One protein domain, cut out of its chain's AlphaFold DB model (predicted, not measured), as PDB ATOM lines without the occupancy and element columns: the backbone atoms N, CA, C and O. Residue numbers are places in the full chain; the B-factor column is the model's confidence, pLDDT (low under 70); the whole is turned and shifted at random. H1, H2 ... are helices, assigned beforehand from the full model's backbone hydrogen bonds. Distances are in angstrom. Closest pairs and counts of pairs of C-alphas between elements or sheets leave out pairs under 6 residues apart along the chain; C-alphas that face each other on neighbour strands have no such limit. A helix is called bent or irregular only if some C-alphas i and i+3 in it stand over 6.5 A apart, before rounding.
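Overview. This is residues 121 to 129 and 136 to 168 of the 456 residues of the protein "ELM2 domain-containing protein" of Capsicum baccatum (UniProt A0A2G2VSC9). Three helices make a small, loosely joined group: the beginning of the longest one, H3, lies between H1 and H2, with H1 set crosswise to it and the short H2 near it on the other side. The second half of H3, residues 161 to 168, sticks out as a free arm. The 42 printed residues hold three named helices, H1, H2 and H3 in chain order, and no named strand; the class is all helix. The whole is only just compact, close to loose, with a radius of gyration of the C-alphas of 10.6 A and spans of 24 by 24 by 17 A.

Arrangement. Start at H1, residues 121 to 129, and compare it with H3, residues 154 to 168. They touch, H3 with residues 154 to 158 alone, and their closest C-alphas, those of Leu 121 and Ile 154, are 5.8 A apart. Their lines are about perpendicular, at 88 degrees. H2, residues 143 to 148, is apart from H1. H2 and H3 are close but not clearly touching: their closest C-alphas, those of Trp 146 and Lys 156, are 7.2 A apart. They run opposite ways at a steep tilt of 53 degrees. In H1 and H3 every O i to N i+4 pair is within hydrogen-bond range; in H2 0 of 2 are, beside 2 of 3 O i to N i+3 pairs.

Along the chain. Find C-alpha 121 at (15.607, 45.523, -12.783); from there H1 runs 12.3 A to C-alpha 129. H2 begins at C-alpha 143, at (0.941, 46.635, -24.235), and is irregular, with C-alphas 144 and 147 7.1 A apart. H3 runs 21.1 A from Ile 154 to C-alpha 168 at (3.382, 61.596, -12.722).

Size, cuts and confidence. The two C-alphas farthest apart, those of Ala 136 and Lys 168, are 31.2 A apart. Residues 130 to 135 are not printed, and C-alphas 129 and 136 stand 12.9 A apart across this cut, in the link from H1 to H2. The link from H2 to H3 is tight. Look for pLDDT under 70 at residues 136 to 139 and 166 to 168; the mean of the printed part is 77.3.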
ATOM      1  N   LEU A 121      16.219  44.495 -11.933       85.81
ATOM      2  CA  LEU A 121      15.607  45.523 -12.783       85.81
ATOM      3  C   LEU A 121      16.681  46.408 -13.421       85.81
ATOM      4  O   LEU A 121      16.602  46.736 -14.604       85.81
ATOM      5  N   LEU A 122      17.690  46.801 -12.639       79.75
ATOM      6  CA  LEU A 122      18.776  47.657 -13.111       79.75
ATOM      7  C   LEU A 122      19.702  46.934 -14.089       79.75
ATOM      8  O   LEU A 122      20.114  47.550 -15.074       79.75
ATOM      9  N   SER A 123      20.012  45.655 -13.858       82.25
ATOM     10  CA  SER A 123      20.792  44.848 -14.799       82.25
ATOM     11  C   SER A 123      20.041  44.724 -16.116       82.25
ATOM     12  O   SER A 123      20.604  45.042 -17.155       82.25
ATOM     13  N   TRP A 124      18.739  44.425 -16.063       85.75
ATOM     14  CA  TRP A 124      17.910  44.331 -17.258       85.75
ATOM     15  C   TRP A 124      17.883  45.641 -18.061       85.75
ATOM     16  O   TRP A 124      18.144  45.625 -19.260       85.75
ATOM     17  N   VAL A 125      17.665  46.797 -17.420       86.56
ATOM     18  CA  VAL A 125      17.718  48.110 -18.105       86.56
ATOM     19  C   VAL A 125      19.093  48.372 -18.717       86.56
ATOM     20  O   VAL A 125      19.192  48.913 -19.817       86.56
ATOM     21  N   THR A 126      20.152  48.011 -17.996       84.25
ATOM     22  CA  THR A 126      21.530  48.228 -18.442       84.25
ATOM     23  C   THR A 126      21.861  47.361 -19.650       84.25
ATOM     24  O   THR A 126      22.514  47.840 -20.572       84.25
ATOM     25  N   ASP A 127      21.400  46.114 -19.671       81.06
ATOM     26  CA  ASP A 127      21.658  45.186 -20.767       81.06
ATOM     27  C   ASP A 127      20.836  45.554 -22.012       81.06
ATOM     28  O   ASP A 127      21.396  45.630 -23.102       81.06
ATOM     29  N   VAL A 128      19.577  45.979 -21.840       84.56
ATOM     30  CA  VAL A 128      18.752  46.539 -22.931       84.56
ATOM     31  C   VAL A 128      19.347  47.819 -23.520       84.56
ATOM     32  O   VAL A 128      19.249  48.061 -24.720       84.56
ATOM     33  N   ALA A 129      19.962  48.667 -22.693       80.25
ATOM     34  CA  ALA A 129      20.568  49.912 -23.162       80.25
ATOM     35  C   ALA A 129      21.864  49.695 -23.961       80.25
ATOM     36  O   ALA A 129      22.228  50.564 -24.753       80.25
ATOM     37  N   ALA A 136      18.713  37.723 -26.594       65.00
ATOM     38  CA  ALA A 136      18.525  37.327 -25.197       65.00
ATOM     39  C   ALA A 136      17.466  38.164 -24.454       65.00
ATOM     40  O   ALA A 136      16.892  37.690 -23.471       65.00
ATOM     41  N   ILE A 137      17.167  39.380 -24.927       66.50
ATOM     42  CA  ILE A 137      16.106  40.243 -24.378       66.50
ATOM     43  C   ILE A 137      14.720  39.750 -24.833       66.50
ATOM     44  O   ILE A 137      13.728  39.935 -24.123       66.50
ATOM     45  N   GLY A 138      14.661  39.063 -25.980       65.06
ATOM     46  CA  GLY A 138      13.431  38.565 -26.590       65.06
ATOM     47  C   GLY A 138      12.537  39.677 -27.156       65.06
ATOM     48  O   GLY A 138      12.786  40.870 -26.992       65.06
ATOM     49  N   SER A 139      11.460  39.291 -27.843       69.12
ATOM     50  CA  SER A 139      10.453  40.242 -28.318       69.12
ATOM     51  C   SER A 139       9.510  40.637 -27.180       69.12
ATOM     52  O   SER A 139       8.836  39.800 -26.574       69.12
ATOM     53  N   LEU A 140       9.447  41.935 -26.880       77.25
ATOM     54  CA  LEU A 140       8.513  42.448 -25.884       77.25
ATOM     55  C   LEU A 140       7.076  42.360 -26.420       77.25
ATOM     56  O   LEU A 140       6.807  42.814 -27.536       77.25
ATOM     57  N   PRO A 141       6.130  41.798 -25.650       75.19
ATOM     58  CA  PRO A 141       4.746  41.702 -26.082       75.19
ATOM     59  C   PRO A 141       4.102  43.090 -26.134       75.19
ATOM     60  O   PRO A 141       4.450  44.003 -25.384       75.19
ATOM     61  N   GLU A 142       3.106  43.235 -27.002       74.50
ATOM     62  CA  GLU A 142       2.324  44.462 -27.128       74.50
ATOM     63  C   GLU A 142       1.615  44.818 -25.807       74.50
ATOM     64  O   GLU A 142       1.179  43.934 -25.065       74.50
ATOM     65  N   ARG A 143       1.469  46.119 -25.515       73.50
ATOM     66  CA  ARG A 143       0.941  46.635 -24.235       73.50
ATOM     67  C   ARG A 143      -0.420  46.054 -23.843       73.50
ATOM     68  O   ARG A 143      -0.674  45.809 -22.665       73.50
ATOM     69  N   SER A 144      -1.275  45.777 -24.826       73.06
ATOM     70  CA  SER A 144      -2.584  45.135 -24.643       73.06
ATOM     71  C   SER A 144      -2.490  43.747 -23.991       73.06
ATOM     72  O   SER A 144      -3.399  43.341 -23.268       73.06
ATOM     73  N   LYS A 145      -1.369  43.044 -24.189       78.50
ATOM     74  CA  LYS A 145      -1.114  41.683 -23.701       78.50
ATOM     75  C   LYS A 145      -0.398  41.651 -22.352       78.50
ATOM     76  O   LYS A 145      -0.283  40.590 -21.760       78.50
ATOM     77  N   TRP A 146       0.046  42.781 -21.797       81.88
ATOM     78  CA  TRP A 146       0.804  42.782 -20.533       81.88
ATOM     79  C   TRP A 146       0.004  42.240 -19.342       81.88
ATOM     80  O   TRP A 146       0.584  41.725 -18.385       81.88
ATOM     81  N   LYS A 147      -1.332  42.313 -19.402       74.06
ATOM     82  CA  LYS A 147      -2.230  41.791 -18.362       74.06
ATOM     83  C   LYS A 147      -2.151  40.270 -18.196       74.06
ATOM     84  O   LYS A 147      -2.448  39.792 -17.109       74.06
ATOM     85  N   SER A 148      -1.735  39.522 -19.225       77.06
ATOM     86  CA  SER A 148      -1.600  38.059 -19.149       77.06
ATOM     87  C   SER A 148      -0.285  37.590 -18.520       77.06
ATOM     88  O   SER A 148      -0.105  36.394 -18.320       77.06
ATOM     89  N   TYR A 149       0.639  38.507 -18.223       77.56
ATOM     90  CA  TYR A 149       1.932  38.192 -17.616       77.56
ATOM     91  C   TYR A 149       1.906  38.435 -16.108       77.56
ATOM     92  O   TYR A 149       1.246  39.365 -15.635       77.56
ATOM     93  N   GLY A 150       2.663  37.633 -15.357       77.19
ATOM     94  CA  GLY A 150       2.851  37.815 -13.919       77.19
ATOM     95  C   GLY A 150       3.491  39.166 -13.576       77.19
ATOM     96  O   GLY A 150       4.167  39.789 -14.397       77.19
ATOM     97  N   ASN A 151       3.227  39.669 -12.369       72.50
ATOM     98  CA  ASN A 151       3.787  40.942 -11.893       72.50
ATOM     99  C   ASN A 151       5.231  40.811 -11.385       72.50
ATOM    100  O   ASN A 151       5.835  41.809 -11.024       72.50
ATOM    101  N   ASP A 152       5.764  39.596 -11.354       75.31
ATOM    102  CA  ASP A 152       7.146  39.212 -11.059       75.31
ATOM    103  C   ASP A 152       8.087  39.374 -12.266       75.31
ATOM    104  O   ASP A 152       9.306  39.328 -12.124       75.31
ATOM    105  N   VAL A 153       7.529  39.601 -13.456       82.19
ATOM    106  CA  VAL A 153       8.296  39.743 -14.692       82.19
ATOM    107  C   VAL A 153       9.051  41.080 -14.720       82.19
ATOM    108  O   VAL A 153       8.443  42.150 -14.769       82.19
ATOM    109  N   ILE A 154      10.386  41.009 -14.751       82.25
ATOM    110  CA  ILE A 154      11.302  42.158 -14.618       82.25
ATOM    111  C   ILE A 154      11.028  43.252 -15.659       82.25
ATOM    112  O   ILE A 154      10.853  44.417 -15.300       82.25
ATOM    113  N   TRP A 155      10.919  42.896 -16.945       83.69
ATOM    114  CA  TRP A 155      10.647  43.877 -18.001       83.69
ATOM    115  C   TRP A 155       9.293  44.571 -17.798       83.69
ATOM    116  O   TRP A 155       9.170  45.774 -18.016       83.69
ATOM    117  N   LYS A 156       8.281  43.842 -17.312       84.81
ATOM    118  CA  LYS A 156       6.943  44.382 -17.049       84.81
ATOM    119  C   LYS A 156       6.990  45.389 -15.903       84.81
ATOM    120  O   LYS A 156       6.410  46.462 -16.022       84.81
ATOM    121  N   GLN A 157       7.711  45.075 -14.825       83.88
ATOM    122  CA  GLN A 157       7.905  45.989 -13.696       83.88
ATOM    123  C   GLN A 157       8.620  47.274 -14.124       83.88
ATOM    124  O   GLN A 157       8.176  48.365 -13.778       83.88
ATOM    125  N   VAL A 158       9.684  47.161 -14.924       84.81
ATOM    126  CA  VAL A 158      10.433  48.315 -15.439       84.81
ATOM    127  C   VAL A 158       9.564  49.194 -16.343       84.81
ATOM    128  O   VAL A 158       9.593  50.419 -16.221       84.81
ATOM    129  N   LEU A 159       8.778  48.595 -17.241       83.38
ATOM    130  CA  LEU A 159       7.916  49.350 -18.154       83.38
ATOM    131  C   LEU A 159       6.724  49.996 -17.439       83.38
ATOM    132  O   LEU A 159       6.393  51.135 -17.750       83.38
ATOM    133  N   LEU A 160       6.129  49.324 -16.449       83.31
ATOM    134  CA  LEU A 160       5.091  49.917 -15.601       83.31
ATOM    135  C   LEU A 160       5.640  51.082 -14.773       83.31
ATOM    136  O   LEU A 160       5.019  52.139 -14.732       83.31
ATOM    137  N   LEU A 161       6.836  50.930 -14.193       80.88
ATOM    138  CA  LEU A 161       7.514  52.008 -13.472       80.88
ATOM    139  C   LEU A 161       7.788  53.205 -14.394       80.88
ATOM    140  O   LEU A 161       7.570  54.355 -14.016       80.88
ATOM    141  N   ARG A 162       8.240  52.949 -15.627       80.75
ATOM    142  CA  ARG A 162       8.456  53.989 -16.640       80.75
ATOM    143  C   ARG A 162       7.153  54.699 -17.007       80.75
ATOM    144  O   ARG A 162       7.152  55.925 -17.084       80.75
ATOM    145  N   ASP A 163       6.070  53.957 -17.218       77.50
ATOM    146  CA  ASP A 163       4.747  54.520 -17.500       77.50
ATOM    147  C   ASP A 163       4.257  55.398 -16.341       77.50
ATOM    148  O   ASP A 163       3.785  56.508 -16.573       77.50
ATOM    149  N   GLU A 164       4.422  54.954 -15.095       76.19
ATOM    150  CA  GLU A 164       4.024  55.712 -13.905       76.19
ATOM    151  C   GLU A 164       4.867  56.981 -13.722       76.19
ATOM    152  O   GLU A 164       4.333  58.057 -13.450       76.19
ATOM    153  N   MET A 165       6.180  56.908 -13.964       72.19
ATOM    154  CA  MET A 165       7.053  58.086 -13.975       72.19
ATOM    155  C   MET A 165       6.655  59.098 -15.060       72.19
ATOM    156  O   MET A 165       6.768  60.308 -14.847       72.19
ATOM    157  N   LEU A 166       6.186  58.625 -16.218       68.44
ATOM    158  CA  LEU A 166       5.691  59.480 -17.300       68.44
ATOM    159  C   LEU A 166       4.310  60.070 -16.982       68.44
ATOM    160  O   LEU A 166       4.082  61.243 -17.269       68.44
ATOM    161  N   LEU A 167       3.419  59.308 -16.343       63.00
ATOM    162  CA  LEU A 167       2.106  59.774 -15.883       63.00
ATOM    163  C   LEU A 167       2.233  60.814 -14.763       63.00
ATOM    164  O   LEU A 167       1.579  61.849 -14.801       63.00
ATOM    165  N   LYS A 168       3.144  60.626 -13.806       57.16
ATOM    166  CA  LYS A 168       3.382  61.596 -12.722       57.16
ATOM    167  C   LYS A 168       3.924  62.939 -13.229       57.16
ATOM    168  O   LYS A 168       3.716  63.980 -12.605       57.16
TER     169      LYS A 168